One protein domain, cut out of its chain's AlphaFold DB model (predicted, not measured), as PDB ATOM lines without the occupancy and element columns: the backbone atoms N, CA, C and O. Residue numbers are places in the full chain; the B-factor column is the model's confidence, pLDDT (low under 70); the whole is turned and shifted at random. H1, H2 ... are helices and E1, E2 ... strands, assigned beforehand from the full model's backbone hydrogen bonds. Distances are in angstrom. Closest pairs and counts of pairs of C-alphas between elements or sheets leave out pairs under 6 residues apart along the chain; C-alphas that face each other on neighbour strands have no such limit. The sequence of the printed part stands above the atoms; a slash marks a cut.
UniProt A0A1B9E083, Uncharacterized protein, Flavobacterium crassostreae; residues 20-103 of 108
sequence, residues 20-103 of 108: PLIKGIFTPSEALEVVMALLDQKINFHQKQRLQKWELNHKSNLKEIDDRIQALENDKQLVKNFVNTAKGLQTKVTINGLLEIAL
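What this domain is: This is residues 20 to 103 of the 108 residues of an uncharacterized protein of Flavobacterium crassostreae (UniProt A0A1B9E083). A ribbon of two antiparallel strands, E1 and E2, makes one arm of a V, and a long helical hairpin of H1 and H2 side by side makes the other. The arms meet near Pro 28, the first residue of H1, and Val 93, the first of E2, and open from there. The printed part has 84 residues with two named strands and two named helices, in the order E1, H1, H2, E2; the sheet's order is E1 - E2, and the class is mixed, helices and strands. The whole is loose, with a radius of gyration of the C-alphas of 16.1 A, and its outline is flat, 50 by 31 by 14 A.

Where its parts are: E1 covers residues 20 to 26 and is 15.4 A long from first to last C-alpha; its C-alpha 20 stands at (-48.796, 20.579, -9.087). E2, the longest strand, covers residues 93 to 102 and is 29.1 A long, ending with C-alpha 102 at (-46.349, 15.427, -22.470). H1, the longest helix, covers residues 28 to 56 and is 42.2 A long, from C-alpha 28 at (-42.451, 35.953, 2.081). H2 covers residues 63 to 88 and is 37.5 A long.

How they stand to each other: E1 and E2 are antiparallel neighbours, with 178 degrees between their N-to-C directions. The C-alphas of Phe 26 and Val 93 face each other at 5.2 A, and those of Pro 20 and Leu 98 at 4.5 A. N 26 and O 93 are within hydrogen-bond range at 2.8 A, as are N 97 and O 22 at 2.9 A. E1 and H1 are near each other, with 7 pairs of C-alphas within 10 A. Between H1 and E2 the closest C-alphas are those of Pro 28 and Val 93, 6.4 A apart. Between H2 and E2 the closest are those of Ala 86 and Val 93, 7.1 A apart. E1 and H2 are apart. H1 and H2 form a helical hairpin and touch, with 23 pairs of C-alphas within 8 A. Their closest C-alphas are those of Pro 28 and Val 83, 5.4 A apart. They run opposite ways at a shallow tilt of 8 degrees. In H1 and H2 every O i to N i+4 pair is within hydrogen-bond range.

The domain as a whole: The two C-alphas farthest apart are those of Asn 57 and Gln 90, at 50.7 A. The printed part has no cut. The links E1 to H1 and H2 to E2 are tight, the link H1 to H2 is short, and no link is long. The mean pLDDT of the printed part is 94.3, and no printed residue is under 70.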
ATOM      1  N   PRO A  20     -49.022  19.353  -9.838       89.12
ATOM      2  CA  PRO A  20     -48.796  20.579  -9.087       89.12
ATOM      3  C   PRO A  20     -47.511  20.424  -8.268       89.12
ATOM      4  O   PRO A  20     -47.461  19.648  -7.317       89.12
ATOM      5  N   LEU A  21     -46.468  21.158  -8.643       91.56
ATOM      6  CA  LEU A  21     -45.169  21.123  -7.970       91.56
ATOM      7  C   LEU A  21     -45.186  21.952  -6.681       91.56
ATOM      8  O   LEU A  21     -44.545  21.608  -5.694       91.56
ATOM      9  N   ILE A  22     -45.946  23.046  -6.696       91.75
ATOM     10  CA  ILE A  22     -46.183  23.904  -5.540       91.75
ATOM     11  C   ILE A  22     -47.583  24.505  -5.648       91.75
ATOM     12  O   ILE A  22     -47.984  24.984  -6.709       91.75
ATOM     13  N   LYS A  23     -48.342  24.486  -4.551       93.50
ATOM     14  CA  LYS A  23     -49.656  25.126  -4.478       93.50
ATOM     15  C   LYS A  23     -49.950  25.540  -3.046       93.50
ATOM     16  O   LYS A  23     -50.039  24.685  -2.170       93.50
ATOM     17  N   GLY A  24     -50.139  26.833  -2.813       94.44
ATOM     18  CA  GLY A  24     -50.504  27.314  -1.486       94.44
ATOM     19  C   GLY A  24     -50.284  28.803  -1.275       94.44
ATOM     20  O   GLY A  24     -49.958  29.547  -2.201       94.44
ATOM     21  N   ILE A  25     -50.481  29.205  -0.023       96.62
ATOM     22  CA  ILE A  25     -50.221  30.549   0.483       96.62
ATOM     23  C   ILE A  25     -49.010  30.452   1.406       96.62
ATOM     24  O   ILE A  25     -49.005  29.647   2.332       96.62
ATOM     25  N   PHE A  26     -48.025  31.303   1.168       96.62
ATOM     26  CA  PHE A  26     -46.727  31.279   1.820       96.62
ATOM     27  C   PHE A  26     -46.448  32.626   2.477       96.62
ATOM     28  O   PHE A  26     -46.891  33.684   2.013       96.62
ATOM     29  N   THR A  27     -45.682  32.607   3.559       97.31
ATOM     30  CA  THR A  27     -44.995  33.811   4.023       97.31
ATOM     31  C   THR A  27     -43.940  34.230   2.991       97.31
ATOM     32  O   THR A  27     -43.464  33.394   2.221       97.31
ATOM     33  N   PRO A  28     -43.525  35.508   2.964       96.62
ATOM     34  CA  PRO A  28     -42.451  35.953   2.081       96.62
ATOM     35  C   PRO A  28     -41.177  35.097   2.194       96.62
ATOM     36  O   PRO A  28     -40.579  34.750   1.183       96.62
ATOM     37  N   SER A  29     -40.783  34.699   3.407       95.38
ATOM     38  CA  SER A  29     -39.592  33.866   3.610       95.38
ATOM     39  C   SER A  29     -39.738  32.475   2.985       95.38
ATOM     40  O   SER A  29     -38.852  32.058   2.246       95.38
ATOM     41  N   GLU A  30     -40.866  31.796   3.216       96.00
ATOM     42  CA  GLU A  30     -41.136  30.475   2.625       96.00
ATOM     43  C   GLU A  30     -41.253  30.560   1.097       96.00
ATOM     44  O   GLU A  30     -40.717  29.723   0.375       96.00
ATOM     45  N   ALA A  31     -41.918  31.601   0.589       95.62
ATOM     46  CA  ALA A  31     -42.033  31.856  -0.842       95.62
ATOM     47  C   ALA A  31     -40.652  32.005  -1.490       95.62
ATOM     48  O   ALA A  31     -40.395  31.424  -2.547       95.62
ATOM     49  N   LEU A  32     -39.758  32.762  -0.848       95.75
ATOM     50  CA  LEU A  32     -38.394  32.936  -1.324       95.75
ATOM     51  C   LEU A  32     -37.637  31.611  -1.311       95.75
ATOM     52  O   LEU A  32     -37.037  31.258  -2.318       95.75
ATOM     53  N   GLU A  33     -37.684  30.879  -0.201       95.69
ATOM     54  CA  GLU A  33     -36.984  29.605  -0.046       95.69
ATOM     55  C   GLU A  33     -37.377  28.606  -1.139       95.69
ATOM     56  O   GLU A  33     -36.512  28.100  -1.857       95.69
ATOM     57  N   VAL A  34     -38.680  28.381  -1.333       94.94
ATOM     58  CA  VAL A  34     -39.146  27.373  -2.290       94.94
ATOM     59  C   VAL A  34     -38.853  27.787  -3.733       94.94
ATOM     60  O   VAL A  34     -38.348  26.982  -4.515       94.94
ATOM     61  N   VAL A  35     -39.130  29.039  -4.112       95.44
ATOM     62  CA  VAL A  35     -38.921  29.483  -5.500       95.44
ATOM     63  C   VAL A  35     -37.431  29.569  -5.837       95.44
ATOM     64  O   VAL A  35     -37.039  29.160  -6.930       95.44
ATOM     65  N   MET A  36     -36.587  30.034  -4.906       96.62
ATOM     66  CA  MET A  36     -35.132  30.038  -5.101       96.62
ATOM     67  C   MET A  36     -34.602  28.617  -5.285       96.62
ATOM     68  O   MET A  36     -33.857  28.383  -6.231       96.62
ATOM     69  N   ALA A  37     -35.046  27.658  -4.465       96.12
ATOM     70  CA  ALA A  37     -34.625  26.265  -4.594       96.12
ATOM     71  C   ALA A  37     -34.972  25.678  -5.974       96.12
ATOM     72  O   ALA A  37     -34.140  25.008  -6.588       96.12
ATOM     73  N   LEU A  38     -36.167  25.962  -6.503       95.12
ATOM     74  CA  LEU A  38     -36.572  25.513  -7.841       95.12
ATOM     75  C   LEU A  38     -35.726  26.151  -8.954       95.12
ATOM     76  O   LEU A  38     -35.306  25.456  -9.887       95.12
ATOM     77  N   LEU A  39     -35.450  27.455  -8.859       96.31
ATOM     78  CA  LEU A  39     -34.596  28.159  -9.820       96.31
ATOM     79  C   LEU A  39     -33.156  27.638  -9.772       96.31
ATOM     80  O   LEU A  39     -32.579  27.364 -10.824       96.31
ATOM     81  N   ASP A  40     -32.611  27.409  -8.578       97.50
ATOM     82  CA  ASP A  40     -31.266  26.863  -8.392       97.50
ATOM     83  C   ASP A  40     -31.147  25.450  -8.977       97.50
ATOM     84  O   ASP A  40     -30.175  25.155  -9.672       97.50
ATOM     85  N   GLN A  41     -32.149  24.583  -8.792       97.00
ATOM     86  CA  GLN A  41     -32.154  23.261  -9.433       97.00
ATOM     87  C   GLN A  41     -32.116  23.361 -10.964       97.00
ATOM     88  O   GLN A  41     -31.367  22.628 -11.617       97.00
ATOM     89  N   LYS A  42     -32.867  24.300 -11.551       95.44
ATOM     90  CA  LYS A  42     -32.881  24.519 -13.003       95.44
ATOM     91  C   LYS A  42     -31.559  25.097 -13.516       95.44
ATOM     92  O   LYS A  42     -31.064  24.660 -14.553       95.44
ATOM     93  N   ILE A  43     -30.951  26.026 -12.780       97.00
ATOM     94  CA  ILE A  43     -29.622  26.569 -13.093       97.00
ATOM     95  C   ILE A  43     -28.577  25.452 -13.047       97.00
ATOM     96  O   ILE A  43     -27.833  25.267 -14.012       97.00
ATOM     97  N   ASN A  44     -28.567  24.656 -11.977       97.69
ATOM     98  CA  ASN A  44     -27.633  23.547 -11.798       97.69
ATOM     99  C   ASN A  44     -27.753  22.511 -12.923       97.69
ATOM    100  O   ASN A  44     -26.744  21.988 -13.397       97.69
ATOM    101  N   PHE A  45     -28.971  22.225 -13.386       97.19
ATOM    102  CA  PHE A  45     -29.197  21.357 -14.541       97.19
ATOM    103  C   PHE A  45     -28.505  21.893 -15.804       97.19
ATOM    104  O   PHE A  45     -27.770  21.157 -16.464       97.19
ATOM    105  N   HIS A  46     -28.663  23.183 -16.108       95.38
ATOM    106  CA  HIS A  46     -28.016  23.805 -17.265       95.38
ATOM    107  C   HIS A  46     -26.492  23.905 -17.117       95.38
ATOM    108  O   HIS A  46     -25.769  23.667 -18.081       95.38
ATOM    109  N   GLN A  47     -25.979  24.167 -15.913       95.44
ATOM    110  CA  GLN A  47     -24.539  24.142 -15.644       95.44
ATOM    111  C   GLN A  47     -23.940  22.748 -15.881       95.44
ATOM    112  O   GLN A  47     -22.897  22.635 -16.523       95.44
ATOM    113  N   LYS A  48     -24.623  21.680 -15.444       96.38
ATOM    114  CA  LYS A  48     -24.211  20.296 -15.733       96.38
ATOM    115  C   LYS A  48     -24.209  20.012 -17.236       96.38
ATOM    116  O   LYS A  48     -23.234  19.461 -17.737       96.38
ATOM    117  N   GLN A  49     -25.240  20.441 -17.968       93.44
ATOM    118  CA  GLN A  49     -25.260  20.315 -19.432       93.44
ATOM    119  C   GLN A  49     -24.106  21.068 -20.101       93.44
ATOM    120  O   GLN A  49     -23.524  20.575 -21.067       93.44
ATOM    121  N   ARG A  50     -23.760  22.257 -19.593       93.25
ATOM    122  CA  ARG A  50     -22.628  23.045 -20.090       93.25
ATOM    123  C   ARG A  50     -21.321  22.269 -19.959       93.25
ATOM    124  O   ARG A  50     -20.582  22.173 -20.933       93.25
ATOM    125  N   LEU A  51     -21.074  21.702 -18.775       94.44
ATOM    126  CA  LEU A  51     -19.885  20.895 -18.495       94.44
ATOM    127  C   LEU A  51     -19.815  19.678 -19.419       94.44
ATOM    128  O   LEU A  51     -18.813  19.501 -20.102       94.44
ATOM    129  N   GLN A  52     -20.910  18.926 -19.545       93.94
ATOM    130  CA  GLN A  52     -20.978  17.757 -20.429       93.94
ATOM    131  C   GLN A  52     -20.663  18.106 -21.893       93.94
ATOM    132  O   GLN A  52     -19.896  17.405 -22.550       93.94
ATOM    133  N   LYS A  53     -21.221  19.203 -22.428       92.19
ATOM    134  CA  LYS A  53     -20.930  19.633 -23.808       92.19
ATOM    135  C   LYS A  53     -19.478  20.073 -23.987       92.19
ATOM    136  O   LYS A  53     -18.878  19.789 -25.022       92.19
ATOM    137  N   TRP A  54     -18.928  20.775 -23.002       92.31
ATOM    138  CA  TRP A  54     -17.544  21.233 -23.041       92.31
ATOM    139  C   TRP A  54     -16.550  20.065 -22.997       92.31
ATOM    140  O   TRP A  54     -15.622  20.035 -23.805       92.31
ATOM    141  N   GLU A  55     -16.789  19.074 -22.132       93.19
ATOM    142  CA  GLU A  55     -15.971  17.856 -22.034       93.19
ATOM    143  C   GLU A  55     -15.918  17.103 -23.369       93.19
ATOM    144  O   GLU A  55     -14.843  16.692 -23.805       93.19
ATOM    145  N   LEU A  56     -17.059  16.986 -24.058       93.38
ATOM    146  CA  LEU A  56     -17.142  16.346 -25.374       93.38
ATOM    147  C   LEU A  56     -16.417  17.144 -26.467       93.38
ATOM    148  O   LEU A  56     -15.765  16.566 -27.334       93.38
ATOM    149  N   ASN A  57     -16.547  18.472 -26.459       91.50
ATOM    150  CA  ASN A  57     -15.889  19.344 -27.423       91.50
ATOM    151  C   ASN A  57     -15.624  20.725 -26.813       91.50
ATOM    152  O   ASN A  57     -16.538  21.529 -26.621       91.50
ATOM    153  N   HIS A  58     -14.343  21.040 -26.618       86.62
ATOM    154  CA  HIS A  58     -13.897  22.275 -25.971       86.62
ATOM    155  C   HIS A  58     -14.125  23.530 -26.837       86.62
ATOM    156  O   HIS A  58     -13.983  24.648 -26.351       86.62
ATOM    157  N   LYS A  59     -14.488  23.358 -28.118       89.94
ATOM    158  CA  LYS A  59     -14.892  24.430 -29.044       89.94
ATOM    159  C   LYS A  59     -16.413  24.556 -29.182       89.94
ATOM    160  O   LYS A  59     -16.885  25.268 -30.066       89.94
ATOM    161  N   SER A  60     -17.186  23.833 -28.369       84.19
ATOM    162  CA  SER A  60     -18.648  23.902 -28.406       84.19
ATOM    163  C   SER A  60     -19.128  25.324 -28.140       84.19
ATOM    164  O   SER A  60     -18.688  25.970 -27.193       84.19
ATOM    165  N   ASN A  61     -20.073  25.796 -28.950       85.44
ATOM    166  CA  ASN A  61     -20.787  27.030 -28.660       85.44
ATOM    167  C   ASN A  61     -21.788  26.767 -27.526       85.44
ATOM    168  O   ASN A  61     -22.740  26.003 -27.696       85.44
ATOM    169  N   LEU A  62     -21.561  27.387 -26.369       91.12
ATOM    170  CA  LEU A  62     -22.386  27.223 -25.167       91.12
ATOM    171  C   LEU A  62     -23.319  28.415 -24.931       91.12
ATOM    172  O   LEU A  62     -24.035  28.429 -23.932       91.12
ATOM    173  N   LYS A  63     -23.374  29.368 -25.874       92.25
ATOM    174  CA  LYS A  63     -24.111  30.625 -25.725       92.25
ATOM    175  C   LYS A  63     -25.570  30.418 -25.329       92.25
ATOM    176  O   LYS A  63     -26.054  31.110 -24.450       92.25
ATOM    177  N   GLU A  64     -26.264  29.448 -25.920       91.94
ATOM    178  CA  GLU A  64     -27.666  29.170 -25.575       91.94
ATOM    179  C   GLU A  64     -27.832  28.736 -24.106       91.94
ATOM    180  O   GLU A  64     -28.790  29.123 -23.435       91.94
ATOM    181  N   ILE A  65     -26.884  27.948 -23.588       92.62
ATOM    182  CA  ILE A  65     -26.895  27.495 -22.195       92.62
ATOM    183  C   ILE A  65     -26.557  28.661 -21.265       92.62
ATOM    184  O   ILE A  65     -27.219  28.834 -20.244       92.62
ATOM    185  N   ASP A  66     -25.569  29.478 -21.631       92.75
ATOM    186  CA  ASP A  66     -25.172  30.649 -20.848       92.75
ATOM    187  C   ASP A  66     -26.288  31.707 -20.808       92.75
ATOM    188  O   ASP A  66     -26.635  32.186 -19.729       92.75
ATOM    189  N   ASP A  67     -26.930  31.994 -21.947       95.94
ATOM    190  CA  ASP A  67     -28.091  32.886 -22.039       95.94
ATOM    191  C   ASP A  67     -29.235  32.375 -21.139       95.94
ATOM    192  O   ASP A  67     -29.893  33.155 -20.443       95.94
ATOM    193  N   ARG A  68     -29.460  31.053 -21.102       95.69
ATOM    194  CA  ARG A  68     -30.486  30.442 -20.246       95.69
ATOM    195  C   ARG A  68     -30.153  30.568 -18.761       95.69
ATOM    196  O   ARG A  68     -31.048  30.878 -17.979       95.69
ATOM    197  N   ILE A  69     -28.900  30.336 -18.369       95.50
ATOM    198  CA  ILE A  69     -28.445  30.523 -16.985       95.50
ATOM    199  C   ILE A  69     -28.626  31.989 -16.578       95.50
ATOM    200  O   ILE A  69     -29.188  32.259 -15.519       95.50
ATOM    201  N   GLN A  70     -28.237  32.932 -17.438       97.06
ATOM    202  CA  GLN A  70     -28.379  34.360 -17.159       97.06
ATOM    203  C   GLN A  70     -29.846  34.781 -17.002       97.06
ATOM    204  O   GLN A  70     -30.168  35.551 -16.098       97.06
ATOM    205  N   ALA A  71     -30.747  34.264 -17.842       97.62
ATOM    206  CA  ALA A  71     -32.178  34.518 -17.706       97.62
ATOM    207  C   ALA A  71     -32.717  34.034 -16.347       97.62
ATOM    208  O   ALA A  71     -33.441  34.768 -15.681       97.62
ATOM    209  N   LEU A  72     -32.300  32.849 -15.891       96.81
ATOM    210  CA  LEU A  72     -32.717  32.306 -14.594       96.81
ATOM    211  C   LEU A  72     -32.146  33.095 -13.406       96.81
ATOM    212  O   LEU A  72     -32.830  33.268 -12.399       96.81
ATOM    213  N   GLU A  73     -30.923  33.617 -13.512       97.12
ATOM    214  CA  GLU A  73     -30.370  34.521 -12.495       97.12
ATOM    215  C   GLU A  73     -31.129  35.856 -12.440       97.12
ATOM    216  O   GLU A  73     -31.367  36.396 -11.356       97.12
ATOM    217  N   ASN A  74     -31.590  36.364 -13.587       97.88
ATOM    218  CA  ASN A  74     -32.458  37.541 -13.625       97.88
ATOM    219  C   ASN A  74     -33.823  37.247 -12.978       97.88
ATOM    220  O   ASN A  74     -34.299  38.051 -12.173       97.88
ATOM    221  N   ASP A  75     -34.410  36.076 -13.243       97.19
ATOM    222  CA  ASP A  75     -35.647  35.628 -12.591       97.19
ATOM    223  C   ASP A  75     -35.484  35.567 -11.063       97.19
ATOM    224  O   ASP A  75     -36.377  35.995 -10.325       97.19
ATOM    225  N   LYS A  76     -34.317  35.137 -10.558       97.25
ATOM    226  CA  LYS A  76     -34.028  35.161  -9.113       97.25
ATOM    227  C   LYS A  76     -34.087  36.577  -8.540       97.25
ATOM    228  O   LYS A  76     -34.608  36.772  -7.439       97.25
ATOM    229  N   GLN A  77     -33.579  37.576  -9.262       97.44
ATOM    230  CA  GLN A  77     -33.663  38.970  -8.816       97.44
ATOM    231  C   GLN A  77     -35.103  39.483  -8.826       97.44
ATOM    232  O   GLN A  77     -35.529  40.127  -7.867       97.44
ATOM    233  N   LEU A  78     -35.880  39.148  -9.857       96.69
ATOM    234  CA  LEU A  78     -37.296  39.512  -9.934       96.69
ATOM    235  C   LEU A  78     -38.093  38.939  -8.757       96.69
ATOM    236  O   LEU A  78     -38.821  39.676  -8.091       96.69
ATOM    237  N   VAL A  79     -37.902  37.653  -8.447       95.50
ATOM    238  CA  VAL A  79     -38.568  36.995  -7.314       95.50
ATOM    239  C   VAL A  79     -38.155  37.634  -5.990       95.50
ATOM    240  O   VAL A  79     -39.021  37.952  -5.178       95.50
ATOM    241  N   LYS A  80     -36.855  37.883  -5.772       96.31
ATOM    242  CA  LYS A  80     -36.372  38.572  -4.563       96.31
ATOM    243  C   LYS A  80     -37.041  39.929  -4.385       96.31
ATOM    244  O   LYS A  80     -37.539  40.223  -3.301       96.31
ATOM    245  N   ASN A  81     -37.082  40.734  -5.442       96.62
ATOM    246  CA  ASN A  81     -37.679  42.065  -5.397       96.62
ATOM    247  C   ASN A  81     -39.175  41.990  -5.081       96.62
ATOM    248  O   ASN A  81     -39.635  42.658  -4.158       96.62
ATOM    249  N   PHE A  82     -39.911  41.118  -5.772       95.31
ATOM    250  CA  PHE A  82     -41.344  40.928  -5.554       95.31
ATOM    251  C   PHE A  82     -41.667  40.475  -4.121       95.31
ATOM    252  O   PHE A  82     -42.537  41.036  -3.454       95.31
ATOM    253  N   VAL A  83     -40.928  39.489  -3.615       94.31
ATOM    254  CA  VAL A  83     -41.120  38.961  -2.260       94.31
ATOM    255  C   VAL A  83     -40.729  39.990  -1.194       94.31
ATOM    256  O   VAL A  83     -41.410  40.103  -0.173       94.31
ATOM    257  N   ASN A  84     -39.684  40.790  -1.428       94.62
ATOM    258  CA  ASN A  84     -39.315  41.889  -0.534       94.62
ATOM    259  C   ASN A  84     -40.412  42.958  -0.461       94.62
ATOM    260  O   ASN A  84     -40.695  43.460   0.627       94.62
ATOM    261  N   THR A  85     -41.080  43.260  -1.578       94.81
ATOM    262  CA  THR A  85     -42.265  44.129  -1.577       94.81
ATOM    263  C   THR A  85     -43.384  43.533  -0.723       94.81
ATOM    264  O   THR A  85     -43.909  44.227   0.146       94.81
ATOM    265  N   ALA A  86     -43.706  42.244  -0.883       93.12
ATOM    266  CA  ALA A  86     -44.715  41.573  -0.054       93.12
ATOM    267  C   ALA A  86     -44.352  41.597   1.444       93.12
ATOM    268  O   ALA A  86     -45.204  41.846   2.295       93.12
ATOM    269  N   LYS A  87     -43.064  41.428   1.773       93.38
ATOM    270  CA  LYS A  87     -42.555  41.542   3.146       93.38
ATOM    271  C   LYS A  87     -42.743  42.947   3.720       93.38
ATOM    272  O   LYS A  87     -43.193  43.068   4.855       93.38
ATOM    273  N   GLY A  88     -42.439  43.994   2.948       93.94
ATOM    274  CA  GLY A  88     -42.650  45.388   3.357       93.94
ATOM    275  C   GLY A  88     -44.125  45.729   3.586       93.94
ATOM    276  O   GLY A  88     -44.449  46.479   4.501       93.94
ATOM    277  N   LEU A  89     -45.018  45.116   2.805       94.94
ATOM    278  CA  LEU A  89     -46.470  45.254   2.940       94.94
ATOM    279  C   LEU A  89     -47.082  44.335   4.014       94.94
ATOM    280  O   LEU A  89     -48.285  44.404   4.247       94.94
ATOM    281  N   GLN A  90     -46.280  43.476   4.653       93.50
ATOM    282  CA  GLN A  90     -46.731  42.444   5.599       93.50
ATOM    283  C   GLN A  90     -47.815  41.516   5.016       93.50
ATOM    284  O   GLN A  90     -48.698  41.033   5.727       93.50
ATOM    285  N   THR A  91     -47.745  41.243   3.710       95.31
ATOM    286  CA  THR A  91     -48.691  40.373   3.008       95.31
ATOM    287  C   THR A  91     -48.114  38.984   2.757       95.31
ATOM    288  O   THR A  91     -46.900  38.762   2.728       95.31
ATOM    289  N   LYS A  92     -49.015  38.010   2.589       95.31
ATOM    290  CA  LYS A  92     -48.667  36.656   2.149       95.31
ATOM    291  C   LYS A  92     -48.629  36.581   0.625       95.31
ATOM    292  O   LYS A  92     -49.257  37.388  -0.058       95.31
ATOM    293  N   VAL A  93     -47.929  35.578   0.107       94.94
ATOM    294  CA  VAL A  93     -47.775  35.340  -1.329       94.94
ATOM    295  C   VAL A  93     -48.429  34.017  -1.694       94.94
ATOM    296  O   VAL A  93     -48.189  32.998  -1.052       94.94
ATOM    297  N   THR A  94     -49.245  34.016  -2.741       95.69
ATOM    298  CA  THR A  94     -49.783  32.780  -3.317       95.69
ATOM    299  C   THR A  94     -48.845  32.294  -4.410       95.69
ATOM    300  O   THR A  94     -48.487  33.068  -5.296       95.69
ATOM    301  N   ILE A  95     -48.475  31.014  -4.377       94.62
ATOM    302  CA  ILE A  95     -47.661  30.393  -5.424       94.62
ATOM    303  C   ILE A  95     -48.413  29.191  -5.986       94.62
ATOM    304  O   ILE A  95     -48.937  28.358  -5.241       94.62
ATOM    305  N   ASN A  96     -48.455  29.113  -7.314       94.38
ATOM    306  CA  ASN A  96     -48.985  27.982  -8.058       94.38
ATOM    307  C   ASN A  96     -48.009  27.633  -9.185       94.38
ATOM    308  O   ASN A  96     -47.801  28.434 -10.094       94.38
ATOM    309  N   GLY A  97     -47.408  26.452  -9.102       92.31
ATOM    310  CA  GLY A  97     -46.530  25.902 -10.123       92.31
ATOM    311  C   GLY A  97     -47.099  24.584 -10.620       92.31
ATOM    312  O   GLY A  97     -47.196  23.625  -9.853       92.31
ATOM    313  N   LEU A  98     -47.459  24.540 -11.900       93.19
ATOM    314  CA  LEU A  98     -47.931  23.337 -12.573       93.19
ATOM    315  C   LEU A  98     -46.837  22.833 -13.511       93.19
ATOM    316  O   LEU A  98     -46.366  23.581 -14.365       93.19
ATOM    317  N   LEU A  99     -46.439  21.575 -13.343       91.81
ATOM    318  CA  LEU A  99     -45.578  20.887 -14.288       91.81
ATOM    319  C   LEU A  99     -46.452  20.053 -15.220       91.81
ATOM    320  O   LEU A  99     -47.086  19.093 -14.783       91.81
ATOM    321  N   GLU A 100     -46.472  20.433 -16.490       92.56
ATOM    322  CA  GLU A 100     -47.095  19.658 -17.557       92.56
ATOM    323  C   GLU A 100     -46.022  18.828 -18.263       92.56
ATOM    324  O   GLU A 100     -45.015  19.355 -18.741       92.56
ATOM    325  N   ILE A 101     -46.221  17.513 -18.300       88.62
ATOM    326  CA  ILE A 101     -45.333  16.556 -18.960       88.62
ATOM    327  C   ILE A 101     -46.132  15.891 -20.068       88.62
ATOM    328  O   ILE A 101     -47.118  15.221 -19.785       88.62
ATOM    329  N   ALA A 102     -45.701  16.040 -21.317       89.12
ATOM    330  CA  ALA A 102     -46.349  15.427 -22.470       89.12
ATOM    331  C   ALA A 102     -45.335  14.643 -23.308       89.12
ATOM    332  O   ALA A 102     -44.178  15.047 -23.445       89.12
ATOM    333  N   LEU A 103     -45.776  13.522 -23.881       87.25
ATOM    334  CA  LEU A 103     -44.997  12.810 -24.890       87.25
ATOM    335  C   LEU A 103     -45.017  13.607 -26.197       87.25
ATOM    336  O   LEU A 103     -46.082  13.969 -26.691       87.25
TER     337      LEU A 103